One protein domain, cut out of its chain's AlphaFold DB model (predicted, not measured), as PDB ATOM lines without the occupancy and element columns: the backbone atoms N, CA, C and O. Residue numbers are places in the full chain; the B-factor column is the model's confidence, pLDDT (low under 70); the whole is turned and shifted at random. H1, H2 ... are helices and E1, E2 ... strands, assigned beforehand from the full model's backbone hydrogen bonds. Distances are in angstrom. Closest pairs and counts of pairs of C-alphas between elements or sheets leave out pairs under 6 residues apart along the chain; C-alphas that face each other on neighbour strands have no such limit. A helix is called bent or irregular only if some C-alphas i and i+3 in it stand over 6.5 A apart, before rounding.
ATOM      1  N   LYS A  62     115.856 164.213 136.707       78.38
ATOM      2  CA  LYS A  62     115.832 162.768 136.386       78.38
ATOM      3  C   LYS A  62     114.771 161.971 137.153       78.38
ATOM      4  O   LYS A  62     114.663 160.769 136.928       78.38
ATOM      5  N   LEU A  63     113.979 162.603 138.019       80.81
ATOM      6  CA  LEU A  63     113.042 161.909 138.907       80.81
ATOM      7  C   LEU A  63     111.962 161.123 138.150       80.81
ATOM      8  O   LEU A  63     111.762 159.951 138.455       80.81
ATOM      9  N   ALA A  64     111.319 161.705 137.128       80.25
ATOM     10  CA  ALA A  64     110.325 160.973 136.329       80.25
ATOM     11  C   ALA A  64     110.938 159.759 135.616       80.25
ATOM     12  O   ALA A  64     110.339 158.687 135.584       80.25
ATOM     13  N   LEU A  65     112.150 159.914 135.070       83.69
ATOM     14  CA  LEU A  65     112.886 158.822 134.428       83.69
ATOM     15  C   LEU A  65     113.183 157.694 135.419       83.69
ATOM     16  O   LEU A  65     112.903 156.539 135.118       83.69
ATOM     17  N   GLN A  66     113.687 158.029 136.608       85.81
ATOM     18  CA  GLN A  66     113.980 157.055 137.660       85.81
ATOM     19  C   GLN A  66     112.719 156.347 138.161       85.81
ATOM     20  O   GLN A  66     112.737 155.133 138.336       85.81
ATOM     21  N   PHE A  67     111.617 157.077 138.346       87.75
ATOM     22  CA  PHE A  67     110.330 156.494 138.721       87.75
ATOM     23  C   PHE A  67     109.862 155.462 137.687       87.75
ATOM     24  O   PHE A  67     109.567 154.321 138.046       87.75
ATOM     25  N   MET A  68     109.867 155.827 136.399       89.06
ATOM     26  CA  MET A  68     109.506 154.906 135.318       89.06
ATOM     27  C   MET A  68     110.462 153.709 135.251       89.06
ATOM     28  O   MET A  68     110.012 152.582 135.060       89.06
ATOM     29  N   GLU A  69     111.767 153.919 135.449       90.06
ATOM     30  CA  GLU A  69     112.749 152.831 135.510       90.06
ATOM     31  C   GLU A  69     112.472 151.857 136.658       90.06
ATOM     32  O   GLU A  69     112.565 150.646 136.455       90.06
ATOM     33  N   ILE A  70     112.104 152.347 137.842       90.62
ATOM     34  CA  ILE A  70     111.730 151.495 138.977       90.62
ATOM     35  C   ILE A  70     110.475 150.692 138.629       90.62
ATOM     36  O   ILE A  70     110.504 149.464 138.719       90.62
ATOM     37  N   ALA A  71     109.419 151.353 138.145       91.75
ATOM     38  CA  ALA A  71     108.150 150.708 137.813       91.75
ATOM     39  C   ALA A  71     108.328 149.553 136.811       91.75
ATOM     40  O   ALA A  71     107.858 148.440 137.052       91.75
ATOM     41  N   VAL A  72     109.098 149.762 135.735       92.88
ATOM     42  CA  VAL A  72     109.337 148.705 134.736       92.88
ATOM     43  C   VAL A  72     110.236 147.576 135.238       92.88
ATOM     44  O   VAL A  72     110.278 146.522 134.608       92.88
ATOM     45  N   ASN A  73     110.982 147.757 136.334       93.00
ATOM     46  CA  ASN A  73     111.838 146.725 136.932       93.00
ATOM     47  C   ASN A  73     111.204 146.015 138.142       93.00
ATOM     48  O   ASN A  73     111.698 144.960 138.532       93.00
ATOM     49  N   GLU A  74     110.121 146.527 138.718       93.44
ATOM     50  CA  GLU A  74     109.612 146.017 139.997       93.44
ATOM     51  C   GLU A  74     109.135 144.558 139.910       93.44
ATOM     52  O   GLU A  74     109.483 143.756 140.775       93.44
ATOM     53  N   TYR A  75     108.454 144.167 138.823       94.69
ATOM     54  CA  TYR A  75     108.020 142.777 138.609       94.69
ATOM     55  C   TYR A  75     109.184 141.785 138.744       94.69
ATOM     56  O   TYR A  75     109.138 140.867 139.560       94.69
ATOM     57  N   VAL A  76     110.288 142.030 138.029       94.75
ATOM     58  CA  VAL A  76     111.448 141.123 138.035       94.75
ATOM     59  C   VAL A  76     112.185 141.107 139.375       94.75
ATOM     60  O   VAL A  76     112.801 140.101 139.717       94.75
ATOM     61  N   PHE A  77     112.137 142.196 140.152       93.19
ATOM     62  CA  PHE A  77     112.695 142.224 141.509       93.19
ATOM     63  C   PHE A  77     111.849 141.426 142.505       93.19
ATOM     64  O   PHE A  77     112.382 140.919 143.493       93.19
ATOM     65  N   ARG A  78     110.546 141.299 142.242       94.31
ATOM     66  CA  ARG A  78     109.578 140.607 143.100       94.31
ATOM     67  C   ARG A  78     109.427 139.123 142.770       94.31
ATOM     68  O   ARG A  78     108.848 138.393 143.568       94.31
ATOM     69  N   THR A  79     110.032 138.664 141.676       94.00
ATOM     70  CA  THR A  79     110.077 137.255 141.246       94.00
ATOM     71  C   THR A  79     111.527 136.728 141.145       94.00
ATOM     72  O   THR A  79     112.001 136.388 140.053       94.00
ATOM     73  N   PRO A  80     112.292 136.682 142.256       92.81
ATOM     74  CA  PRO A  80     113.716 136.316 142.249       92.81
ATOM     75  C   PRO A  80     113.990 134.834 141.932       92.81
ATOM     76  O   PRO A  80     115.124 134.450 141.654       92.81
ATOM     77  N   ASP A  81     112.968 133.981 141.982       93.38
ATOM     78  CA  ASP A  81     113.020 132.582 141.554       93.38
ATOM     79  C   ASP A  81     112.970 132.430 140.023       93.38
ATOM     80  O   ASP A  81     113.397 131.401 139.489       93.38
ATOM     81  N   GLN A  82     112.498 133.465 139.322       95.50
ATOM     82  CA  GLN A  82     112.369 133.510 137.867       95.50
ATOM     83  C   GLN A  82     113.468 134.348 137.204       95.50
ATOM     84  O   GLN A  82     113.871 134.037 136.079       95.50
ATOM     85  N   PHE A  83     113.999 135.364 137.898       96.56
ATOM     86  CA  PHE A  83     114.991 136.288 137.346       96.56
ATOM     87  C   PHE A  83     116.197 136.524 138.260       96.56
ATOM     88  O   PHE A  83     116.077 136.729 139.464       96.56
ATOM     89  N   TYR A  84     117.375 136.606 137.643       95.75
ATOM     90  CA  TYR A  84     118.565 137.197 138.243       95.75
ATOM     91  C   TYR A  84     118.693 138.658 137.816       95.75
ATOM     92  O   TYR A  84     118.932 138.946 136.639       95.75
ATOM     93  N   SER A  85     118.593 139.573 138.775       93.62
ATOM     94  CA  SER A  85     118.660 141.016 138.532       93.62
ATOM     95  C   SER A  85     120.016 141.603 138.928       93.62
ATOM     96  O   SER A  85     120.577 141.282 139.973       93.62
ATOM     97  N   PHE A  86     120.547 142.478 138.077       92.69
ATOM     98  CA  PHE A  86     121.845 143.135 138.218       92.69
ATOM     99  C   PHE A  86     121.729 144.638 137.929       92.69
ATOM    100  O   PHE A  86     120.733 145.130 137.401       92.69
ATOM    101  N   GLU A  87     122.801 145.371 138.228       87.31
ATOM    102  CA  GLU A  87     122.930 146.802 137.937       87.31
ATOM    103  C   GLU A  87     122.596 147.183 136.478       87.31
ATOM    104  O   GLU A  87     122.814 146.413 135.533       87.31
ATOM    105  N   LYS A  88     122.160 148.439 136.293       83.81
ATOM    106  CA  LYS A  88     121.872 149.054 134.982       83.81
ATOM    107  C   LYS A  88     120.773 148.315 134.202       83.81
ATOM    108  O   LYS A  88     120.918 148.083 133.000       83.81
ATOM    109  N   GLY A  89     119.723 147.891 134.914       87.12
ATOM    110  CA  GLY A  89     118.536 147.249 134.341       87.12
ATOM    111  C   GLY A  89     118.821 145.913 133.654       87.12
ATOM    112  O   GLY A  89     118.112 145.543 132.717       87.12
ATOM    113  N   LYS A  90     119.897 145.217 134.046       94.38
ATOM    114  CA  LYS A  90     120.276 143.924 133.465       94.38
ATOM    115  C   LYS A  90     119.573 142.803 134.214       94.38
ATOM    116  O   LYS A  90     119.767 142.653 135.414       94.38
ATOM    117  N   VAL A  91     118.826 141.985 133.493       96.06
ATOM    118  CA  VAL A  91     118.004 140.914 134.062       96.06
ATOM    119  C   VAL A  91     118.220 139.653 133.240       96.06
ATOM    120  O   VAL A  91     118.296 139.753 132.020       96.06
ATOM    121  N   TYR A  92     118.329 138.485 133.871       97.19
ATOM    122  CA  TYR A  92     118.535 137.196 133.199       97.19
ATOM    123  C   TYR A  92     117.549 136.144 133.705       97.19
ATOM    124  O   TYR A  92     117.244 136.117 134.892       97.19
ATOM    125  N   LEU A  93     117.071 135.273 132.818       96.81
ATOM    126  CA  LEU A  93     116.114 134.218 133.162       96.81
ATOM    127  C   LEU A  93     116.787 133.111 133.973       96.81
ATOM    128  O   LEU A  93     117.826 132.599 133.568       96.81
ATOM    129  N   VAL A  94     116.174 132.696 135.081       95.38
ATOM    130  CA  VAL A  94     116.639 131.552 135.884       95.38
ATOM    131  C   VAL A  94     116.390 130.240 135.138       95.38
ATOM    132  O   VAL A  94     117.272 129.382 135.102       95.38
ATOM    133  N   ARG A  95     115.213 130.106 134.510       93.19
ATOM    134  CA  ARG A  95     114.808 128.950 133.692       93.19
ATOM    135  C   ARG A  95     114.351 129.408 132.301       93.19
ATOM    136  O   ARG A  95     113.163 129.614 132.082       93.19
ATOM    137  N   PRO A  96     115.280 129.585 131.346       94.38
ATOM    138  CA  PRO A  96     114.943 129.988 129.979       94.38
ATOM    139  C   PRO A  96     113.882 129.120 129.260       94.38
ATOM    140  O   PRO A  96     113.062 129.704 128.549       94.38
ATOM    141  N   PRO A  97     113.837 127.779 129.434       94.62
ATOM    142  CA  PRO A  97     112.831 126.937 128.773       94.62
ATOM    143  C   PRO A  97     111.378 127.292 129.097       94.62
ATOM    144  O   PRO A  97     110.533 127.192 128.211       94.62
ATOM    145  N   ASP A  98     111.102 127.788 130.309       94.69
ATOM    146  CA  ASP A  98     109.762 128.226 130.737       94.69
ATOM    147  C   ASP A  98     109.218 129.369 129.852       94.69
ATOM    148  O   ASP A  98     108.015 129.596 129.790       94.69
ATOM    149  N   TYR A  99     110.105 130.063 129.126       94.38
ATOM    150  CA  TYR A  99     109.800 131.215 128.275       94.38
ATOM    151  C   TYR A  99     110.106 130.966 126.789       94.38
ATOM    152  O   TYR A  99     110.282 131.907 126.013       94.38
ATOM    153  N   GLY A 100     110.198 129.697 126.374       93.12
ATOM    154  CA  GLY A 100     110.366 129.316 124.969       93.12
ATOM    155  C   GLY A 100     111.791 129.452 124.421       93.12
ATOM    156  O   GLY A 100     111.976 129.442 123.202       93.12
ATOM    157  N   PHE A 101     112.798 129.568 125.290       94.94
ATOM    158  CA  PHE A 101     114.207 129.488 124.898       94.94
ATOM    159  C   PHE A 101     114.708 128.047 124.911       94.94
ATOM    160  O   PHE A 101     114.270 127.216 125.703       94.94
ATOM    161  N   THR A 102     115.686 127.751 124.060       93.38
ATOM    162  CA  THR A 102     116.237 126.400 123.903       93.38
ATOM    163  C   THR A 102     117.683 126.307 124.395       93.38
ATOM    164  O   THR A 102     118.347 127.311 124.658       93.38
ATOM    165  N   GLU A 103     118.235 125.091 124.443       90.06
ATOM    166  CA  GLU A 103     119.669 124.871 124.706       90.06
ATOM    167  C   GLU A 103     120.580 125.608 123.700       90.06
ATOM    168  O   GLU A 103     121.700 125.982 124.045       90.06
ATOM    169  N   ARG A 104     120.102 125.885 122.474       91.44
ATOM    170  CA  ARG A 104     120.856 126.677 121.480       91.44
ATOM    171  C   ARG A 104     121.030 128.131 121.911       91.44
ATOM    172  O   ARG A 104     122.014 128.769 121.542       91.44
ATOM    173  N   ASP A 105     120.097 128.651 122.700       91.75
ATOM    174  CA  ASP A 105     120.131 130.025 123.192       91.75
ATOM    175  C   ASP A 105     121.055 130.188 124.395       91.75
ATOM    176  O   ASP A 105     121.649 131.257 124.570       91.75
ATOM    177  N   CYS A 106     121.212 129.109 125.165       93.44
ATOM    178  CA  CYS A 106     121.939 129.052 126.427       93.44
ATOM    179  C   CYS A 106     123.090 128.021 126.410       93.44
ATOM    180  O   CYS A 106     123.154 127.170 127.301       93.44
ATOM    181  N   PRO A 107     124.011 128.047 125.425       94.81
ATOM    182  CA  PRO A 107     125.024 127.006 125.294       94.81
ATOM    183  C   PRO A 107     126.069 127.072 126.415       94.81
ATOM    184  O   PRO A 107     126.393 128.141 126.949       94.81
ATOM    185  N   ALA A 108     126.656 125.917 126.734       93.31
ATOM    186  CA  ALA A 108     127.868 125.849 127.542       93.31
ATOM    187  C   ALA A 108     129.046 126.491 126.789       93.31
ATOM    188  O   ALA A 108     129.224 126.287 125.587       93.31
ATOM    189  N   VAL A 109     129.873 127.256 127.502       92.69
ATOM    190  CA  VAL A 109     131.064 127.929 126.945       92.69
ATOM    191  C   VAL A 109     132.377 127.379 127.514       92.69
ATOM    192  O   VAL A 109     133.440 127.944 127.257       92.69
ATOM    193  N   GLY A 110     132.298 126.253 128.229       90.50
ATOM    194  CA  GLY A 110     133.415 125.586 128.901       90.50
ATOM    195  C   GLY A 110     133.623 126.059 130.340       90.50
ATOM    196  O   GLY A 110     132.955 126.987 130.802       90.50
ATOM    197  N   ASP A 111     134.563 125.416 131.037       90.31
ATOM    198  CA  ASP A 111     135.024 125.786 132.380       90.31
ATOM    199  C   ASP A 111     133.898 125.833 133.442       90.31
ATOM    200  O   ASP A 111     133.942 126.646 134.370       90.31
ATOM    201  N   GLY A 112     132.850 125.010 133.320       90.44
ATOM    202  CA  GLY A 112     131.671 125.020 134.190       90.44
ATOM    203  C   GLY A 112     130.865 126.318 134.094       90.44
ATOM    204  O   GLY A 112     130.456 126.872 135.124       90.44
ATOM    205  N   VAL A 113     130.740 126.874 132.884       93.31
ATOM    206  CA  VAL A 113     130.004 128.111 132.594       93.31
ATOM    207  C   VAL A 113     129.057 127.922 131.416       93.31
ATOM    208  O   VAL A 113     129.411 127.350 130.382       93.31
ATOM    209  N   ARG A 114     127.860 128.488 131.557       94.25
ATOM    210  CA  ARG A 114     126.805 128.490 130.544       94.25
ATOM    211  C   ARG A 114     126.311 129.906 130.278       94.25
ATOM    212  O   ARG A 114     126.342 130.750 131.173       94.25
ATOM    213  N   LEU A 115     125.886 130.180 129.047       95.25
ATOM    214  CA  LEU A 115     125.222 131.441 128.724       95.25
ATOM    215  C   LEU A 115     123.777 131.436 129.202       95.25
ATOM    216  O   LEU A 115     123.059 130.469 129.000       95.25
ATOM    217  N   PHE A 116     123.357 132.544 129.792       95.38
ATOM    218  CA  PHE A 116     121.977 132.796 130.176       95.38
ATOM    219  C   PHE A 116     121.448 133.959 129.347       95.38
ATOM    220  O   PHE A 116     122.151 134.960 129.159       95.38
ATOM    221  N   VAL A 117     120.219 133.815 128.860       96.12
ATOM    222  CA  VAL A 117     119.473 134.865 128.159       96.12
ATOM    223  C   VAL A 117     118.836 135.836 129.146       96.12
ATOM    224  O   VAL A 117     118.516 135.493 130.284       96.12
ATOM    225  N   GLY A 118     118.674 137.074 128.707       95.75
ATOM    226  CA  GLY A 118     118.173 138.161 129.524       95.75
ATOM    227  C   GLY A 118     118.039 139.444 128.720       95.75
ATOM    228  O   GLY A 118     118.200 139.433 127.505       95.75
ATOM    229  N   SER A 119     117.818 140.573 129.377       95.31
ATOM    230  CA  SER A 119     117.793 141.886 128.729       95.31
ATOM    231  C   SER A 119     118.592 142.919 129.502       95.31
ATOM    232  O   SER A 119     118.919 142.739 130.674       95.31
ATOM    233  N   ALA A 120     118.867 144.040 128.844       93.81
ATOM    234  CA  ALA A 120     119.112 145.302 129.520       93.81
ATOM    235  C   ALA A 120     117.992 146.273 129.144       93.81
ATOM    236  O   ALA A 120     117.698 146.408 127.953       93.81
ATOM    237  N   LYS A 121     117.397 146.924 130.145       91.69
ATOM    238  CA  LYS A 121     116.325 147.906 129.962       91.69
ATOM    239  C   LYS A 121     116.645 149.251 130.609       91.69
ATOM    240  O   LYS A 121     117.371 149.292 131.598       91.69
ATOM    241  N   GLY A 122     116.125 150.327 130.031       89.81
ATOM    242  CA  GLY A 122     116.232 151.690 130.559       89.81
ATOM    243  C   GLY A 122     115.232 152.621 129.881       89.81
ATOM    244  O   GLY A 122     114.671 152.262 128.843       89.81
ATOM    245  N   ILE A 123     115.010 153.798 130.463       88.88
ATOM    246  CA  ILE A 123     114.089 154.799 129.912       88.88
ATOM    247  C   ILE A 123     114.887 155.973 129.342       88.88
ATOM    248  O   ILE A 123     115.830 156.460 129.962       88.88
ATOM    249  N   GLN A 124     114.500 156.454 128.162       86.44
ATOM    250  CA  GLN A 124     115.029 157.693 127.590       86.44
ATOM    251  C   GLN A 124     113.903 158.604 127.117       86.44
ATOM    252  O   GLN A 124     112.861 158.133 126.673       86.44
ATOM    253  N   ILE A 125     114.127 159.917 127.177       82.81
ATOM    254  CA  ILE A 125     113.237 160.888 126.539       82.81
ATOM    255  C   ILE A 125     113.649 161.053 125.079       82.81
ATOM    256  O   ILE A 125     114.802 161.373 124.788       82.81
ATOM    257  N   VAL A 126     112.693 160.859 124.175       84.44
ATOM    258  CA  VAL A 126     112.863 161.001 122.725       84.44
ATOM    259  C   VAL A 126     111.817 161.954 122.149       84.44
ATOM    260  O   VAL A 126     110.730 162.093 122.704       84.44
ATOM    261  N   GLU A 127     112.105 162.563 120.996       81.75
ATOM    262  CA  GLU A 127     111.104 163.341 120.243       81.75
ATOM    263  C   GLU A 127     109.868 162.490 119.921       81.75
ATOM    264  O   GLU A 127     108.734 162.946 120.049       81.75
ATOM    265  N   GLY A 128     110.083 161.210 119.604       78.56
ATOM    266  CA  GLY A 128     109.023 160.224 119.416       78.56
ATOM    267  C   GLY A 128     108.109 160.534 118.221       78.56
ATOM    268  O   GLY A 128     108.443 161.357 117.368       78.56
ATOM    269  N   PRO A 129     106.932 159.892 118.142       78.50
ATOM    270  CA  PRO A 129     106.030 160.017 116.995       78.50
ATOM    271  C   PRO A 129     105.394 161.410 116.865       78.50
ATOM    272  O   PRO A 129     104.875 161.750 115.808       78.50
ATOM    273  N   LYS A 130     105.445 162.227 117.926       78.25
ATOM    274  CA  LYS A 130     104.942 163.609 117.916       78.25
ATOM    275  C   LYS A 130     105.932 164.597 117.280       78.25
ATOM    276  O   LYS A 130     105.540 165.709 116.955       78.25
ATOM    277  N   GLY A 131     107.182 164.189 117.053       76.94
ATOM    278  CA  GLY A 131     108.184 164.986 116.349       76.94
ATOM    279  C   GLY A 131     108.921 166.007 117.221       76.94
ATOM    280  O   GLY A 131     108.824 166.022 118.450       76.94
ATOM    281  N   ARG A 132     109.714 166.852 116.560       76.44
ATOM    282  CA  ARG A 132     110.644 167.792 117.197       76.44
ATOM    283  C   ARG A 132     109.936 168.758 118.146       76.44
ATOM    284  O   ARG A 132     108.912 169.335 117.801       76.44
ATOM    285  N   GLY A 133     110.518 168.959 119.326       71.69
ATOM    286  CA  GLY A 133     109.947 169.800 120.385       71.69
ATOM    287  C   GLY A 133     108.974 169.065 121.308       71.69
ATOM    288  O   GLY A 133     108.646 169.579 122.374       71.69
ATOM    289  N   HIS A 134     108.569 167.842 120.958       74.56
ATOM    290  CA  HIS A 134     107.890 166.947 121.883       74.56
ATOM    291  C   HIS A 134     108.890 166.076 122.633       74.56
ATOM    292  O   HIS A 134     110.059 165.946 122.273       74.56
ATOM    293  N   SER A 135     108.420 165.486 123.720       74.19
ATOM    294  CA  SER A 135     109.216 164.617 124.562       74.19
ATOM    295  C   SER A 135     108.337 163.475 125.031       74.19
ATOM    296  O   SER A 135     107.288 163.674 125.639       74.19
ATOM    297  N   ASN A 136     108.745 162.273 124.659       80.69
ATOM    298  CA  ASN A 136     108.044 161.032 124.915       80.69
ATOM    299  C   ASN A 136     109.010 160.094 125.638       80.69
ATOM    300  O   ASN A 136     110.173 159.976 125.245       80.69
ATOM    301  N   ALA A 137     108.539 159.431 126.691       86.00
ATOM    302  CA  ALA A 137     109.314 158.392 127.349       86.00
ATOM    303  C   ALA A 137     109.354 157.148 126.453       86.00
ATOM    304  O   ALA A 137     108.317 156.617 126.063       86.00
ATOM    305  N   ALA A 138     110.554 156.692 126.118       90.25
ATOM    306  CA  ALA A 138     110.793 155.466 125.378       90.25
ATOM    307  C   ALA A 138     111.447 154.432 126.295       90.25
ATOM    308  O   ALA A 138     112.506 154.678 126.878       90.25
ATOM    309  N   LEU A 139     110.827 153.256 126.377       92.62
ATOM    310  CA  LEU A 139     111.403 152.081 127.015       92.62
ATOM    311  C   LEU A 139     112.343 151.384 126.030       92.62
ATOM    312  O   LEU A 139     111.917 150.812 125.030       92.62
ATOM    313  N   ILE A 140     113.642 151.437 126.312       93.31
ATOM    314  CA  ILE A 140     114.674 150.822 125.480       93.31
ATOM    315  C   ILE A 140     115.007 149.462 126.068       93.31
ATOM    316  O   ILE A 140     115.558 149.383 127.165       93.31
ATOM    317  N   ILE A 141     114.729 148.401 125.312       94.25
ATOM    318  CA  ILE A 141     115.020 147.018 125.693       94.25
ATOM    319  C   ILE A 141     115.868 146.359 124.610       94.25
ATOM    320  O   ILE A 141     115.562 146.432 123.424       94.25
ATOM    321  N   ASP A 142     116.938 145.693 125.035       93.62
ATOM    322  CA  ASP A 142     117.789 144.878 124.166       93.62
ATOM    323  C   ASP A 142     118.029 143.519 124.817       93.62
ATOM    324  O   ASP A 142     118.423 143.457 125.988       93.62
ATOM    325  N   SER A 143     117.850 142.441 124.051       93.50
ATOM    326  CA  SER A 143     118.234 141.102 124.489       93.50
ATOM    327  C   SER A 143     119.749 141.013 124.715       93.50
ATOM    328  O   SER A 143     120.579 141.586 123.998       93.50
ATOM    329  N   LYS A 144     120.126 140.308 125.779       92.69
ATOM    330  CA  LYS A 144     121.494 140.107 126.252       92.69
ATOM    331  C   LYS A 144     121.719 138.634 126.550       92.69
ATOM    332  O   LYS A 144     120.823 137.921 126.986       92.69
ATOM    333  N   LYS A 145     122.975 138.220 126.416       93.69
ATOM    334  CA  LYS A 145     123.476 136.958 126.952       93.69
ATOM    335  C   LYS A 145     124.682 137.233 127.840       93.69
ATOM    336  O   LYS A 145     125.465 138.145 127.564       93.69
ATOM    337  N   ALA A 146     124.818 136.489 128.930       93.38
ATOM    338  CA  ALA A 146     125.999 136.543 129.789       93.38
ATOM    339  C   ALA A 146     126.346 135.154 130.318       93.38
ATOM    340  O   ALA A 146     125.465 134.319 130.483       93.38
ATOM    341  N   GLY A 147     127.632 134.910 130.578       94.62
ATOM    342  CA  GLY A 147     128.081 133.673 131.210       94.62
ATOM    343  C   GLY A 147     127.754 133.658 132.700       94.62
ATOM    344  O   GLY A 147     128.009 134.646 133.391       94.62
ATOM    345  N   PHE A 148     127.247 132.531 133.188       95.88
ATOM    346  CA  PHE A 148     127.013 132.247 134.601       95.88
ATOM    347  C   PHE A 148     127.711 130.953 135.004       95.88
ATOM    348  O   PHE A 148     127.774 129.994 134.230       95.88
ATOM    349  N   LEU A 289     123.915 137.422 117.241       87.44
ATOM    350  CA  LEU A 289     122.574 137.089 116.757       87.44
ATOM    351  C   LEU A 289     122.227 137.901 115.503       87.44
ATOM    352  O   LEU A 289     122.439 139.122 115.508       87.44
ATOM    353  N   PRO A 290     121.661 137.267 114.459       90.75
ATOM    354  CA  PRO A 290     121.033 137.971 113.349       90.75
ATOM    355  C   PRO A 290     119.891 138.891 113.818       90.75
ATOM    356  O   PRO A 290     119.265 138.619 114.845       90.75
ATOM    357  N   PRO A 291     119.566 139.956 113.061       91.75
ATOM    358  CA  PRO A 291     118.500 140.896 113.411       91.75
ATOM    359  C   PRO A 291     117.144 140.252 113.738       91.75
ATOM    360  O   PRO A 291     116.572 140.564 114.780       91.75
ATOM    361  N   ALA A 292     116.660 139.323 112.905       91.06
ATOM    362  CA  ALA A 292     115.360 138.670 113.097       91.06
ATOM    363  C   ALA A 292     115.300 137.869 114.410       91.06
ATOM    364  O   ALA A 292     114.388 138.047 115.214       91.06
ATOM    365  N   GLU A 293     116.324 137.049 114.667       91.38
ATOM    366  CA  GLU A 293     116.442 136.285 115.914       91.38
ATOM    367  C   GLU A 293     116.552 137.218 117.126       91.38
ATOM    368  O   GLU A 293     115.955 136.962 118.168       91.38
ATOM    369  N   ARG A 294     117.268 138.342 117.000       92.62
ATOM    370  CA  ARG A 294     117.382 139.325 118.083       92.62
ATOM    371  C   ARG A 294     116.032 139.948 118.440       92.62
ATOM    372  O   ARG A 294     115.762 140.105 119.631       92.62
ATOM    373  N   ILE A 295     115.210 140.294 117.445       92.25
ATOM    374  CA  ILE A 295     113.846 140.814 117.646       92.25
ATOM    375  C   ILE A 295     112.990 139.757 118.346       92.25
ATOM    376  O   ILE A 295     112.390 140.049 119.377       92.25
ATOM    377  N   GLN A 296     113.010 138.517 117.852       92.19
ATOM    378  CA  GLN A 296     112.275 137.407 118.456       92.19
ATOM    379  C   GLN A 296     112.656 137.199 119.930       92.19
ATOM    380  O   GLN A 296     111.779 137.204 120.791       92.19
ATOM    381  N   GLN A 297     113.955 137.085 120.237       94.12
ATOM    382  CA  GLN A 297     114.422 136.913 121.618       94.12
ATOM    383  C   GLN A 297     114.049 138.110 122.499       94.12
ATOM    384  O   GLN A 297     113.698 137.937 123.664       94.12
ATOM    385  N   THR A 298     114.098 139.327 121.952       94.19
ATOM    386  CA  THR A 298     113.694 140.538 122.681       94.19
ATOM    387  C   THR A 298     112.210 140.488 123.043       94.19
ATOM    388  O   THR A 298     111.879 140.689 124.207       94.19
ATOM    389  N   ASN A 299     111.335 140.121 122.103       93.44
ATOM    390  CA  ASN A 299     109.897 139.986 122.351       93.44
ATOM    391  C   ASN A 299     109.582 138.886 123.379       93.44
ATOM    392  O   ASN A 299     108.760 139.097 124.267       93.44
ATOM    393  N   GLN A 300     110.277 137.745 123.314       94.94
ATOM    394  CA  GLN A 300     110.146 136.675 124.313       94.94
ATOM    395  C   GLN A 300     110.532 137.156 125.721       94.94
ATOM    396  O   GLN A 300     109.831 136.871 126.688       94.94
ATOM    397  N   ILE A 301     111.618 137.925 125.851       94.75
ATOM    398  CA  ILE A 301     112.042 138.478 127.145       94.75
ATOM    399  C   ILE A 301     111.086 139.567 127.645       94.75
ATOM    400  O   ILE A 301     110.840 139.647 128.847       94.75
ATOM    401  N   ILE A 302     110.537 140.394 126.754       94.75
ATOM    402  CA  ILE A 302     109.521 141.393 127.110       94.75
ATOM    403  C   ILE A 302     108.284 140.707 127.702       94.75
ATOM    404  O   ILE A 302     107.805 141.125 128.756       94.75
ATOM    405  N   ALA A 303     107.813 139.633 127.058       94.19
ATOM    406  CA  ALA A 303     106.699 138.829 127.551       94.19
ATOM    407  C   ALA A 303     107.022 138.185 128.908       94.19
ATOM    408  O   ALA A 303     106.222 138.286 129.831       94.19
ATOM    409  N   ALA A 304     108.222 137.610 129.065       95.00
ATOM    410  CA  ALA A 304     108.659 137.016 130.329       95.00
ATOM    411  C   ALA A 304     108.607 138.015 131.497       95.00
ATOM    412  O   ALA A 304     108.227 137.661 132.606       95.00
ATOM    413  N   GLN A 305     108.964 139.276 131.253       94.56
ATOM    414  CA  GLN A 305     108.980 140.326 132.276       94.56
ATOM    415  C   GLN A 305     107.613 140.980 132.521       94.56
ATOM    416  O   GLN A 305     107.565 142.000 133.210       94.56
ATOM    417  N   ALA A 306     106.536 140.431 131.946       94.38
ATOM    418  CA  ALA A 306     105.166 140.911 132.111       94.38
ATOM    419  C   ALA A 306     105.007 142.417 131.814       94.38
ATOM    420  O   ALA A 306     104.229 143.115 132.456       94.38
ATOM    421  N   LEU A 307     105.779 142.959 130.863       93.12
ATOM    422  CA  LEU A 307     105.807 144.408 130.605       93.12
ATOM    423  C   LEU A 307     104.561 144.913 129.871       93.12
ATOM    424  O   LEU A 307     104.170 146.058 130.049       93.12
ATOM    425  N   HIS A 308     103.940 144.069 129.050       91.31
ATOM    426  CA  HIS A 308     102.673 144.381 128.380       91.31
ATOM    427  C   HIS A 308     101.471 143.719 129.054       91.31
ATOM    428  O   HIS A 308     100.372 143.731 128.494       91.31
ATOM    429  N   ASP A 309     101.701 143.085 130.201       89.06
ATOM    430  CA  ASP A 309     100.676 142.365 130.927       89.06
ATOM    431  C   ASP A 309      99.844 143.349 131.753       89.06
ATOM    432  O   ASP A 309     100.376 144.079 132.589       89.06
ATOM    433  N   GLN A 310      98.537 143.370 131.502       86.25
ATOM    434  CA  GLN A 310      97.592 144.218 132.232       86.25
ATOM    435  C   GLN A 310      97.303 143.678 133.640       86.25
ATOM    436  O   GLN A 310      96.672 144.362 134.438       86.25
ATOM    437  N   GLU A 311      97.783 142.479 133.972       88.81
ATOM    438  CA  GLU A 311      97.768 141.949 135.333       88.81
ATOM    439  C   GLU A 311      99.014 142.350 136.133       88.81
ATOM    440  O   GLU A 311      99.050 142.131 137.343       88.81
ATOM    441  N   ASN A 312     100.031 142.965 135.512       92.88
ATOM    442  CA  ASN A 312     101.221 143.426 136.222       92.88
ATOM    443  C   ASN A 312     100.887 144.657 137.091       92.88
ATOM    444  O   ASN A 312     100.796 145.778 136.569       92.88
ATOM    445  N   PRO A 313     100.778 144.506 138.430       92.44
ATOM    446  CA  PRO A 313     100.283 145.577 139.286       92.44
ATOM    447  C   PRO A 313     101.253 146.760 139.346       92.44
ATOM    448  O   PRO A 313     100.846 147.869 139.667       92.44
ATOM    449  N   TYR A 314     102.536 146.556 139.040       93.25
ATOM    450  CA  TYR A 314     103.550 147.605 139.131       93.25
ATOM    451  C   TYR A 314     103.509 148.575 137.953       93.25
ATOM    452  O   TYR A 314     103.814 149.751 138.122       93.25
ATOM    453  N   ILE A 315     103.106 148.097 136.775       92.12
ATOM    454  CA  ILE A 315     102.896 148.933 135.589       92.12
ATOM    455  C   ILE A 315     101.549 149.649 135.701       92.12
ATOM    456  O   ILE A 315     101.492 150.877 135.599       92.12
ATOM    457  N   VAL A 316     100.488 148.894 136.005       92.06
ATOM    458  CA  VAL A 316      99.117 149.415 136.075       92.06
ATOM    459  C   VAL A 316      98.953 150.434 137.202       92.06
ATOM    460  O   VAL A 316      98.475 151.539 136.956       92.06
ATOM    461  N   ASN A 317      99.414 150.133 138.424       91.00
ATOM    462  CA  ASN A 317      99.288 151.071 139.548       91.00
ATOM    463  C   ASN A 317     100.198 152.299 139.398       91.00
ATOM    464  O   ASN A 317      99.925 153.335 140.001       91.00
ATOM    465  N   ALA A 318     101.267 152.207 138.597       88.69
ATOM    466  CA  ALA A 318     102.088 153.359 138.229       88.69
ATOM    467  C   ALA A 318     101.434 154.238 137.145       88.69
ATOM    468  O   ALA A 318     101.984 155.287 136.809       88.69
ATOM    469  N   GLY A 319     100.283 153.829 136.595       89.38
ATOM    470  CA  GLY A 319      99.586 154.542 135.525       89.38
ATOM    471  C   GLY A 319     100.337 154.516 134.193       89.38
ATOM    472  O   GLY A 319     100.186 155.434 133.387       89.38
TER     473      GLY A 319
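What this domain is: This is residues 62 to 148 and 289 to 319 of the 676 residues of an uncharacterized protein of Diploscapter pachys (UniProt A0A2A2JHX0). A long hairpin of two antiparallel strands, E4 and E5, makes the length of this domain, with the small hairpin E1 and E2 and the short strand E3 beside E4 in one strongly twisted sheet. H1 runs along the strands and H3 crosses them, while the short H4 packs on H1 away from the sheet. The printed part has 118 residues, with four named helices and five named strands in the order H1 E1 E2 H2 E3 E4 E5 H3 H4; the class is mixed, helices and strands. The sheet is branched, its neighbour strands antiparallel. The whole is compact, with a radius of gyration of the C-alphas of 15.5 A, yet elongated, spanning 51 by 31 by 24 A.

How they stand to each other: H1, residues 63 to 78, is irregular, with C-alphas 72 and 75 at 7.2 A, and has a kink of 38 degrees near residue 72. E1, residues 83 to 86, and E2, residues 90 to 93, form a hairpin, with N 84 and O 92 at 2.8 A. On the other side of E2 from E1 is E4, residues 113 to 126, with N 91 and O 119 at 2.9 A. E2 and E3, residues 108 to 110, lie on one side of E4 and E5, residues 136 to 148, on the other. E3, E4 and E5 form a meander, each strand the antiparallel neighbour of the one before; N 109 and O 113 are 2.9 A apart, N 120 and O 142 also 2.9 A. H1 is on the sheet at a height of 8.2 A, over E4 and only just over E2, with 3 C-alphas there; it runs along the strands, at 19 degrees to E4 on the local plane. Its closest C-alphas to E4 are those of Glu 69 and Ile 123, 6.1 A apart. H2, residues 96 to 99, only grazes the sheet. H3, residues 291 to 304, is on the sheet at a height of 7.6 A and runs across the strands, at 88 degrees to E5 on the local plane; the closest C-alphas of the two are those of Ser 143 and Thr 298, 4.9 A apart. H2 and H3 only just touch, with 3 pairs of C-alphas within 8 A, the closest Tyr 99 and Ala 304 at 6.3 A; H3 does so with residues 300 to 304 alone. H4, residues 313 to 316, is not on the sheet; it touches H1, whose residues 71 to 75 alone take part, the closest C-alphas being those of Ala 71 and Tyr 314, 5.7 A apart. H1 and H3 are apart. Each O i to N i+4 pair is within hydrogen-bond range in H3, and 10 of 12 are in H1; H2 and H4 are too short for such a pair.

Where its parts are: H1 begins with C-alpha 63 at (113.042, 161.909, 138.907) and is 22.0 A long. E4 is 38.4 A long, E5 35.8 A and H3 20.0 A. H4 ends with C-alpha 316 at (99.117, 149.415, 136.075).

The domain as a whole: The C-alphas of Asp 111 and Gly 133 are the farthest apart, at 52.1 A. Residues 149 to 288 are cut out, and C-alphas 148 and 289 are 19.0 A apart across the cut. Of the links printed whole, none is long. The mean pLDDT of the printed part is 90.7, and no printed residue is under 70.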